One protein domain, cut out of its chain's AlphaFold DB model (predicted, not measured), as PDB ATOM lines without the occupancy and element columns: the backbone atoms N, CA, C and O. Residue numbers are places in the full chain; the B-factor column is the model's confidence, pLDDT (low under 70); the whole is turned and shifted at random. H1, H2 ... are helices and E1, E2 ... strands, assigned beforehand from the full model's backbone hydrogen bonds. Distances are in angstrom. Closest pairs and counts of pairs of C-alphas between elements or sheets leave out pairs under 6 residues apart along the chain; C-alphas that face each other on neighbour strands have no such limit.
ATOM      1  N   HIS A 161     -18.033  31.247  49.400       98.50
ATOM      2  CA  HIS A 161     -16.790  31.983  49.403       98.50
ATOM      3  C   HIS A 161     -16.644  32.754  48.097       98.50
ATOM      4  O   HIS A 161     -16.805  32.207  47.000       98.50
ATOM      5  N   TYR A 162     -16.288  34.027  48.229       98.56
ATOM      6  CA  TYR A 162     -16.061  34.922  47.109       98.56
ATOM      7  C   TYR A 162     -14.638  35.445  47.114       98.56
ATOM      8  O   TYR A 162     -14.139  35.872  48.154       98.56
ATOM      9  N   GLU A 163     -14.019  35.476  45.941       98.62
ATOM     10  CA  GLU A 163     -12.696  36.052  45.732       98.62
ATOM     11  C   GLU A 163     -12.806  37.538  45.367       98.62
ATOM     12  O   GLU A 163     -13.615  37.935  44.522       98.62
ATOM     13  N   CYS A 164     -11.991  38.362  46.021       98.69
ATOM     14  CA  CYS A 164     -11.877  39.797  45.787       98.69
ATOM     15  C   CYS A 164     -11.082  40.094  44.510       98.69
ATOM     16  O   CYS A 164      -9.934  39.679  44.397       98.69
ATOM     17  N   GLN A 165     -11.625  40.906  43.597       98.62
ATOM     18  CA  GLN A 165     -10.913  41.280  42.365       98.62
ATOM     19  C   GLN A 165      -9.597  42.039  42.606       98.62
ATOM     20  O   GLN A 165      -8.655  41.884  41.838       98.62
ATOM     21  N   LYS A 166      -9.530  42.876  43.649       98.38
ATOM     22  CA  LYS A 166      -8.372  43.753  43.902       98.38
ATOM     23  C   LYS A 166      -7.201  43.052  44.601       98.38
ATOM     24  O   LYS A 166      -6.056  43.370  44.312       98.38
ATOM     25  N   CYS A 167      -7.466  42.149  45.547       98.38
ATOM     26  CA  CYS A 167      -6.411  41.514  46.362       98.38
ATOM     27  C   CYS A 167      -6.470  39.988  46.411       98.38
ATOM     28  O   CYS A 167      -5.739  39.394  47.202       98.38
ATOM     29  N   SER A 168      -7.377  39.360  45.660       98.25
ATOM     30  CA  SER A 168      -7.592  37.905  45.620       98.25
ATOM     31  C   SER A 168      -7.880  37.233  46.967       98.25
ATOM     32  O   SER A 168      -7.963  36.011  47.052       98.25
ATOM     33  N   ARG A 169      -8.092  38.001  48.045       98.50
ATOM     34  CA  ARG A 169      -8.535  37.438  49.322       98.50
ATOM     35  C   ARG A 169      -9.973  36.957  49.219       98.50
ATOM     36  O   ARG A 169     -10.797  37.548  48.520       98.50
ATOM     37  N   VAL A 170     -10.262  35.905  49.971       98.50
ATOM     38  CA  VAL A 170     -11.553  35.228  49.968       98.50
ATOM     39  C   VAL A 170     -12.358  35.622  51.204       98.50
ATOM     40  O   VAL A 170     -11.807  35.695  52.300       98.50
ATOM     41  N   GLN A 171     -13.658  35.873  51.051       98.38
ATOM     42  CA  GLN A 171     -14.568  36.080  52.181       98.38
ATOM     43  C   GLN A 171     -15.956  35.493  51.905       98.38
ATOM     44  O   GLN A 171     -16.386  35.405  50.757       98.38
ATOM     45  N   VAL A 172     -16.684  35.145  52.966       98.38
ATOM     46  CA  VAL A 172     -18.105  34.787  52.867       98.38
ATOM     47  C   VAL A 172     -18.938  36.063  52.843       98.38
ATOM     48  O   VAL A 172     -18.782  36.923  53.711       98.38
ATOM     49  N   ILE A 173     -19.833  36.187  51.865       97.81
ATOM     50  CA  ILE A 173     -20.721  37.347  51.724       97.81
ATOM     51  C   ILE A 173     -22.168  36.863  51.875       97.81
ATOM     52  O   ILE A 173     -22.607  36.054  51.063       97.81
ATOM     53  N   PRO A 174     -22.942  37.350  52.868       96.38
ATOM     54  CA  PRO A 174     -24.340  36.955  53.085       96.38
ATOM     55  C   PRO A 174     -25.298  37.646  52.093       96.38
ATOM     56  O   PRO A 174     -26.359  38.151  52.453       96.38
ATOM     57  N   HIS A 175     -24.899  37.713  50.825       96.88
ATOM     58  CA  HIS A 175     -25.652  38.284  49.715       96.88
ATOM     59  C   HIS A 175     -25.297  37.502  48.444       96.88
ATOM     60  O   HIS A 175     -24.119  37.206  48.251       96.88
ATOM     61  N   PRO A 176     -26.260  37.180  47.565       97.19
ATOM     62  CA  PRO A 176     -26.075  36.274  46.438       97.19
ATOM     63  C   PRO A 176     -25.333  36.966  45.295       97.19
ATOM     64  O   PRO A 176     -25.889  37.240  44.230       97.19
ATOM     65  N   MET A 177     -24.050  37.266  45.504       97.81
ATOM     66  CA  MET A 177     -23.226  37.973  44.523       97.81
ATOM     67  C   MET A 177     -23.029  37.160  43.230       97.81
ATOM     68  O   MET A 177     -22.663  37.737  42.208       97.81
ATOM     69  N   TRP A 178     -23.332  35.852  43.239       97.94
ATOM     70  CA  TRP A 178     -23.351  34.999  42.041       97.94
ATOM     71  C   TRP A 178     -24.367  35.475  40.999       97.94
ATOM     72  O   TRP A 178     -24.107  35.361  39.806       97.94
ATOM     73  N   ARG A 179     -25.479  36.100  41.418       97.06
ATOM     74  CA  ARG A 179     -26.512  36.623  40.502       97.06
ATOM     75  C   ARG A 179     -25.994  37.689  39.537       97.06
ATOM     76  O   ARG A 179     -26.625  37.947  38.519       97.06
ATOM     77  N   TYR A 180     -24.876  38.332  39.869       97.19
ATOM     78  CA  TYR A 180     -24.295  39.415  39.076       97.19
ATOM     79  C   TYR A 180     -23.118  38.963  38.208       97.19
ATOM     80  O   TYR A 180     -22.449  39.818  37.629       97.19
ATOM     81  N   GLN A 181     -22.834  37.658  38.147       97.62
ATOM     82  CA  GLN A 181     -21.705  37.095  37.409       97.62
ATOM     83  C   GLN A 181     -22.172  36.521  36.069       97.62
ATOM     84  O   GLN A 181     -23.039  35.644  36.055       97.62
ATOM     85  N   PRO A 182     -21.586  36.948  34.936       96.56
ATOM     86  CA  PRO A 182     -21.979  36.430  33.628       96.56
ATOM     87  C   PRO A 182     -21.607  34.952  33.459       96.56
ATOM     88  O   PRO A 182     -22.323  34.218  32.783       96.56
ATOM     89  N   ARG A 183     -20.513  34.507  34.086       96.81
ATOM     90  CA  ARG A 183     -20.021  33.121  34.091       96.81
ATOM     91  C   ARG A 183     -19.512  32.763  35.492       96.81
ATOM     92  O   ARG A 183     -19.071  33.682  36.184       96.81
ATOM     93  N   PRO A 184     -19.469  31.473  35.873       95.44
ATOM     94  CA  PRO A 184     -18.992  31.040  37.192       95.44
ATOM     95  C   PRO A 184     -17.582  31.524  37.562       95.44
ATOM     96  O   PRO A 184     -17.289  31.758  38.726       95.44
ATOM     97  N   THR A 185     -16.708  31.698  36.569       93.88
ATOM     98  CA  THR A 185     -15.299  32.076  36.762       93.88
ATOM     99  C   THR A 185     -15.037  33.583  36.654       93.88
ATOM    100  O   THR A 185     -13.906  34.037  36.843       93.88
ATOM    101  N   SER A 186     -16.061  34.375  36.318       97.88
ATOM    102  CA  SER A 186     -15.937  35.809  36.038       97.88
ATOM    103  C   SER A 186     -16.362  36.663  37.228       97.88
ATOM    104  O   SER A 186     -17.336  36.356  37.912       97.88
ATOM    105  N   PHE A 187     -15.673  37.784  37.445       98.50
ATOM    106  CA  PHE A 187     -16.106  38.789  38.417       98.50
ATOM    107  C   PHE A 187     -17.446  39.406  38.003       98.50
ATOM    108  O   PHE A 187     -17.702  39.642  36.821       98.50
ATOM    109  N   GLY A 188     -18.315  39.640  38.986       97.75
ATOM    110  CA  GLY A 188     -19.625  40.238  38.753       97.75
ATOM    111  C   GLY A 188     -19.583  41.759  38.598       97.75
ATOM    112  O   GLY A 188     -18.579  42.401  38.886       97.75
ATOM    113  N   ALA A 189     -20.706  42.348  38.187       97.00
ATOM    114  CA  ALA A 189     -20.822  43.800  37.985       97.00
ATOM    115  C   ALA A 189     -21.157  44.601  39.261       97.00
ATOM    116  O   ALA A 189     -21.088  45.829  39.265       97.00
ATOM    117  N   LYS A 190     -21.584  43.934  40.341       97.12
ATOM    118  CA  LYS A 190     -21.917  44.591  41.613       97.12
ATOM    119  C   LYS A 190     -20.745  44.535  42.577       97.12
ATOM    120  O   LYS A 190     -20.055  43.519  42.669       97.12
ATOM    121  N   THR A 191     -20.576  45.616  43.330       97.88
ATOM    122  CA  THR A 191     -19.522  45.729  44.329       97.88
ATOM    123  C   THR A 191     -20.011  45.361  45.727       97.88
ATOM    124  O   THR A 191     -21.186  45.510  46.061       97.88
ATOM    125  N   TRP A 192     -19.086  44.872  46.550       97.56
ATOM    126  CA  TRP A 192     -19.258  44.679  47.992       97.56
ATOM    127  C   TRP A 192     -17.942  45.012  48.702       97.56
ATOM    128  O   TRP A 192     -16.878  44.966  48.079       97.56
ATOM    129  N   VAL A 193     -18.003  45.358  49.984       97.56
ATOM    130  CA  VAL A 193     -16.825  45.739  50.774       97.56
ATOM    131  C   VAL A 193     -15.930  44.528  51.084       97.56
ATOM    132  O   VAL A 193     -16.398  43.478  51.531       97.56
ATOM    133  N   CYS A 194     -14.624  44.664  50.847       98.38
ATOM    134  CA  CYS A 194     -13.624  43.649  51.176       98.38
ATOM    135  C   CYS A 194     -13.114  43.830  52.607       98.38
ATOM    136  O   CYS A 194     -12.245  44.661  52.856       98.38
ATOM    137  N   HIS A 195     -13.604  43.024  53.548       97.50
ATOM    138  CA  HIS A 195     -13.182  43.102  54.953       97.50
ATOM    139  C   HIS A 195     -11.848  42.396  55.228       97.50
ATOM    140  O   HIS A 195     -11.207  42.672  56.236       97.50
ATOM    141  N   GLN A 196     -11.421  41.504  54.331       97.81
ATOM    142  CA  GLN A 196     -10.229  40.674  54.527       97.81
ATOM    143  C   GLN A 196      -8.929  41.320  54.041       97.81
ATOM    144  O   GLN A 196      -7.857  40.853  54.415       97.81
ATOM    145  N   GLY A 197      -8.987  42.348  53.190       96.88
ATOM    146  CA  GLY A 197      -7.808  42.903  52.513       96.88
ATOM    147  C   GLY A 197      -7.916  44.401  52.281       96.88
ATOM    148  O   GLY A 197      -7.617  45.179  53.180       96.88
ATOM    149  N   CYS A 198      -8.353  44.799  51.084       97.31
ATOM    150  CA  CYS A 198      -8.343  46.197  50.630       97.31
ATOM    151  C   CYS A 198      -9.170  47.174  51.481       97.31
ATOM    152  O   CYS A 198      -8.958  48.372  51.351       97.31
ATOM    153  N   ARG A 199     -10.122  46.698  52.301       97.19
ATOM    154  CA  ARG A 199     -11.054  47.536  53.089       97.19
ATOM    155  C   ARG A 199     -11.865  48.527  52.247       97.19
ATOM    156  O   ARG A 199     -12.288  49.563  52.740       97.19
ATOM    157  N   ASP A 200     -12.115  48.170  50.993       98.19
ATOM    158  CA  ASP A 200     -12.802  49.000  50.005       98.19
ATOM    159  C   ASP A 200     -13.819  48.163  49.208       98.19
ATOM    160  O   ASP A 200     -13.807  46.925  49.255       98.19
ATOM    161  N   TYR A 201     -14.711  48.830  48.481       97.75
ATOM    162  CA  TYR A 201     -15.638  48.214  47.545       97.75
ATOM    163  C   TYR A 201     -14.893  47.665  46.323       97.75
ATOM    164  O   TYR A 201     -14.021  48.296  45.722       97.75
ATOM    165  N   THR A 202     -15.252  46.445  45.942       98.50
ATOM    166  CA  THR A 202     -14.657  45.702  44.825       98.50
ATOM    167  C   THR A 202     -15.696  44.777  44.214       98.50
ATOM    168  O   THR A 202     -16.708  44.486  44.854       98.50
ATOM    169  N   CYS A 203     -15.450  44.290  43.001       98.38
ATOM    170  CA  CYS A 203     -16.220  43.194  42.427       98.38
ATOM    171  C   CYS A 203     -15.754  41.844  42.982       98.38
ATOM    172  O   CYS A 203     -14.627  41.700  43.471       98.38
ATOM    173  N   TRP A 204     -16.650  40.863  42.889       98.56
ATOM    174  CA  TRP A 204     -16.502  39.542  43.491       98.56
ATOM    175  C   TRP A 204     -16.865  38.453  42.487       98.56
ATOM    176  O   TRP A 204     -17.816  38.620  41.714       98.56
ATOM    177  N   ARG A 205     -16.137  37.338  42.523       98.38
ATOM    178  CA  ARG A 205     -16.525  36.081  41.865       98.38
ATOM    179  C   ARG A 205     -16.723  34.987  42.903       98.38
ATOM    180  O   ARG A 205     -16.091  35.058  43.956       98.38
ATOM    181  N   VAL A 206     -17.599  34.014  42.646       98.38
ATOM    182  CA  VAL A 206     -17.641  32.809  43.494       98.38
ATOM    183  C   VAL A 206     -16.316  32.071  43.295       98.38
ATOM    184  O   VAL A 206     -15.779  32.069  42.189       98.38
ATOM    185  N   THR A 207     -15.760  31.492  44.355       98.44
ATOM    186  CA  THR A 207     -14.592  30.610  44.212       98.44
ATOM    187  C   THR A 207     -14.948  29.378  43.372       98.44
ATOM    188  O   THR A 207     -16.102  28.949  43.342       98.44
ATOM    189  N   GLU A 208     -13.971  28.795  42.679       97.12
ATOM    190  CA  GLU A 208     -14.216  27.633  41.812       97.12
ATOM    191  C   GLU A 208     -14.776  26.437  42.595       97.12
ATOM    192  O   GLU A 208     -15.653  25.732  42.099       97.12
ATOM    193  N   GLN A 209     -14.333  26.263  43.845       97.69
ATOM    194  CA  GLN A 209     -14.798  25.206  44.744       97.69
ATOM    195  C   GLN A 209     -16.289  25.347  45.088       97.69
ATOM    196  O   GLN A 209     -17.010  24.352  45.152       97.69
ATOM    197  N   ASP A 210     -16.766  26.582  45.254       98.06
ATOM    198  CA  ASP A 210     -18.138  26.868  45.680       98.06
ATOM    199  C   ASP A 210     -19.101  27.108  44.509       98.06
ATOM    200  O   ASP A 210     -20.315  27.177  44.708       98.06
ATOM    201  N   ALA A 211     -18.605  27.205  43.272       96.56
ATOM    202  CA  ALA A 211     -19.442  27.437  42.094       96.56
ATOM    203  C   ALA A 211     -20.521  26.351  41.915       96.56
ATOM    204  O   ALA A 211     -21.669  26.660  41.581       96.56
ATOM    205  N   ALA A 212     -20.186  25.089  42.203       94.06
ATOM    206  CA  ALA A 212     -21.126  23.965  42.159       94.06
ATOM    207  C   ALA A 212     -22.170  23.995  43.294       94.06
ATOM    208  O   ALA A 212     -23.232  23.384  43.171       94.06
ATOM    209  N   LEU A 213     -21.895  24.726  44.381       95.94
ATOM    210  CA  LEU A 213     -22.793  24.871  45.531       95.94
ATOM    211  C   LEU A 213     -23.854  25.962  45.325       95.94
ATOM    212  O   LEU A 213     -24.777  26.077  46.137       95.94
ATOM    213  N   VAL A 214     -23.756  26.757  44.251       96.12
ATOM    214  CA  VAL A 214     -24.803  27.720  43.885       96.12
ATOM    215  C   VAL A 214     -26.115  26.963  43.641       96.12
ATOM    216  O   VAL A 214     -26.134  26.023  42.839       96.12
ATOM    217  N   PRO A 215     -27.222  27.352  44.303       93.62
ATOM    218  CA  PRO A 215     -28.500  26.668  44.150       93.62
ATOM    219  C   PRO A 215     -29.036  26.788  42.725       93.62
ATOM    220  O   PRO A 215     -29.220  27.887  42.213       93.62
ATOM    221  N   ASP A 216     -29.371  25.659  42.100       89.88
ATOM    222  CA  ASP A 216     -29.761  25.639  40.683       89.88
ATOM    223  C   ASP A 216     -31.053  26.428  40.412       89.88
ATOM    224  O   ASP A 216     -31.210  26.977  39.329       89.88
ATOM    225  N   PHE A 217     -31.959  26.531  41.396       85.88
ATOM    226  CA  PHE A 217     -33.198  27.315  41.268       85.88
ATOM    227  C   PHE A 217     -32.956  28.833  41.217       85.88
ATOM    228  O   PHE A 217     -33.857  29.585  40.852       85.88
ATOM    229  N   ASP A 218     -31.762  29.281  41.610       92.44
ATOM    230  CA  ASP A 218     -31.354  30.687  41.638       92.44
ATOM    231  C   ASP A 218     -30.070  30.946  40.834       92.44
ATOM    232  O   ASP A 218     -29.438  32.001  40.928       92.44
ATOM    233  N   CYS A 219     -29.656  29.958  40.047       94.38
ATOM    234  CA  CYS A 219     -28.476  30.057  39.216       94.38
ATOM    235  C   CYS A 219     -28.746  31.019  38.043       94.38
ATOM    236  O   CYS A 219     -29.823  30.942  37.439       94.38
ATOM    237  N   PRO A 220     -27.809  31.924  37.690       94.69
ATOM    238  CA  PRO A 220     -27.967  32.777  36.519       94.69
ATOM    239  C   PRO A 220     -28.199  31.946  35.257       94.69
ATOM    240  O   PRO A 220     -27.548  30.926  35.042       94.69
ATOM    241  N   GLU A 221     -29.093  32.402  34.381       91.12
ATOM    242  CA  GLU A 221     -29.408  31.675  33.144       91.12
ATOM    243  C   GLU A 221     -28.168  31.480  32.259       91.12
ATOM    244  O   GLU A 221     -27.981  30.417  31.674       91.12
ATOM    245  N   SER A 222     -27.255  32.456  32.261       94.69
ATOM    246  CA  SER A 222     -25.980  32.394  31.543       94.69
ATOM    247  C   SER A 222     -25.023  31.303  32.039       94.69
ATOM    248  O   SER A 222     -24.037  31.016  31.366       94.69
ATOM    249  N   TRP A 223     -25.290  30.685  33.194       95.62
ATOM    250  CA  TRP A 223     -24.522  29.544  33.701       95.62
ATOM    251  C   TRP A 223     -25.053  28.202  33.171       95.62
ATOM    252  O   TRP A 223     -24.431  27.175  33.412       95.62
ATOM    253  N   GLY A 224     -26.190  28.187  32.462       92.81
ATOM    254  CA  GLY A 224     -26.693  27.006  31.751       92.81
ATOM    255  C   GLY A 224     -27.351  25.925  32.619       92.81
ATOM    256  O   GLY A 224     -27.655  24.851  32.118       92.81
ATOM    257  N   ARG A 225     -27.621  26.186  33.907       91.94
ATOM    258  CA  ARG A 225     -28.121  25.167  34.863       91.94
ATOM    259  C   ARG A 225     -29.648  25.082  34.987       91.94
ATOM    260  O   ARG A 225     -30.177  24.358  35.829       91.94
ATOM    261  N   ARG A 226     -30.383  25.818  34.150       87.88
ATOM    262  CA  ARG A 226     -31.855  25.871  34.195       87.88
ATOM    263  C   ARG A 226     -32.497  24.499  33.965       87.88
ATOM    264  O   ARG A 226     -33.416  24.129  34.693       87.88
ATOM    265  N   GLU A 227     -32.003  23.738  32.992       87.44
ATOM    266  CA  GLU A 227     -32.548  22.410  32.681       87.44
ATOM    267  C   GLU A 227     -32.273  21.383  33.786       87.44
ATOM    268  O   GLU A 227     -33.133  20.550  34.072       87.44
ATOM    269  N   GLU A 228     -31.131  21.480  34.478       89.25
ATOM    270  CA  GLU A 228     -30.812  20.642  35.644       89.25
ATOM    271  C   GLU A 228     -31.824  20.861  36.777       89.25
ATOM    272  O   GLU A 228     -32.348  19.900  37.355       89.25
ATOM    273  N   TRP A 229     -32.149  22.127  37.059       87.06
ATOM    274  CA  TRP A 229     -33.164  22.485  38.044       87.06
ATOM    275  C   TRP A 229     -34.541  21.931  37.668       87.06
ATOM    276  O   TRP A 229     -35.160  21.243  38.483       87.06
ATOM    277  N   LEU A 230     -35.000  22.167  36.433       83.06
ATOM    278  CA  LEU A 230     -36.288  21.652  35.957       83.06
ATOM    279  C   LEU A 230     -36.336  20.119  35.994       83.06
ATOM    280  O   LEU A 230     -37.344  19.543  36.402       83.06
ATOM    281  N   ALA A 231     -35.240  19.441  35.646       85.50
ATOM    282  CA  ALA A 231     -35.139  17.989  35.745       85.50
ATOM    283  C   ALA A 231     -35.264  17.488  37.195       85.50
ATOM    284  O   ALA A 231     -35.910  16.468  37.422       85.50
TER     285      ALA A 231
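This is residues 161 to 231 of the 259 residues of the protein "Hypothetical protein" of Noctiluca scintillans (UniProt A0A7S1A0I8). A small curled sheet of four strands, like part of a barrel, makes one end of a rod-shaped domain, and the short helices H1 and H2 only graze it. From H2 a long stretch with no named element, residues 212 to 225, leads away from the sheet to H3 at the other end. The printed part has 71 residues, with E1, E2, H1, E3, E4, H2 and H3 along the chain, and the sheet's order is E2, E1, E4, E3, antiparallel throughout. The class is mixed, helices and strands, though under half of the residues, 30 of 71, are in named elements. The whole is compact, with a radius of gyration of the C-alphas of 12.3 A, and spans 42 by 19 by 18 A.

Find C-alpha 161 at (-16.790, 31.983, 49.403), where E1, residues 161 to 164, begins its 9.9 A. E2 is residues 170 to 172, 7.2 A long, and E3 is residues 191 to 193, 7.0 A long. Look next at C-alpha 201 at (-15.638, 48.214, 47.545); from there E4, residues 201 to 206, runs 16.1 A. H1, residues 177 to 180, measures 5.7 A, and H2, residues 208 to 211, 5.2 A. H3, residues 226 to 231, runs 8.7 A and ends at C-alpha 231 at (-35.139, 17.989, 35.745).

Begin with the inner strands E1 and E4, antiparallel at 135 degrees, where N 163 and O 205 are 2.9 A apart, within hydrogen-bond range. Edge strand E2 forms a hairpin with E1; look for N 162 and O 171, 2.9 A apart. Edge strand E3 forms a hairpin with E4; here N 192 and O 202 are 2.9 A apart. The pairing of E4 is staggered: its residues 201 to 203 pair with E3 and its residues 204 to 206 with E1. H1 only grazes the sheet; its closest C-alphas to E4 are those of Trp 178 and Val 206, 6.3 A apart. H2 also only grazes it, with the closest C-alphas to E1 those of His 161 and Asp 210, 6.5 A apart. H3 is not on the sheet and is apart from H1 and H2. In H3 every O i to N i+4 pair is within hydrogen-bond range; H1 and H2 are too short for such a pair.

The two C-alphas farthest apart are those of Arg 199 and Ala 231, at 41.9 A. The printed part has no cut, and the link from H2 to H3, with 14 residues, is long. The mean pLDDT of the printed part is 95.9, no printed residue is under 70, and the mean of H3 is 87.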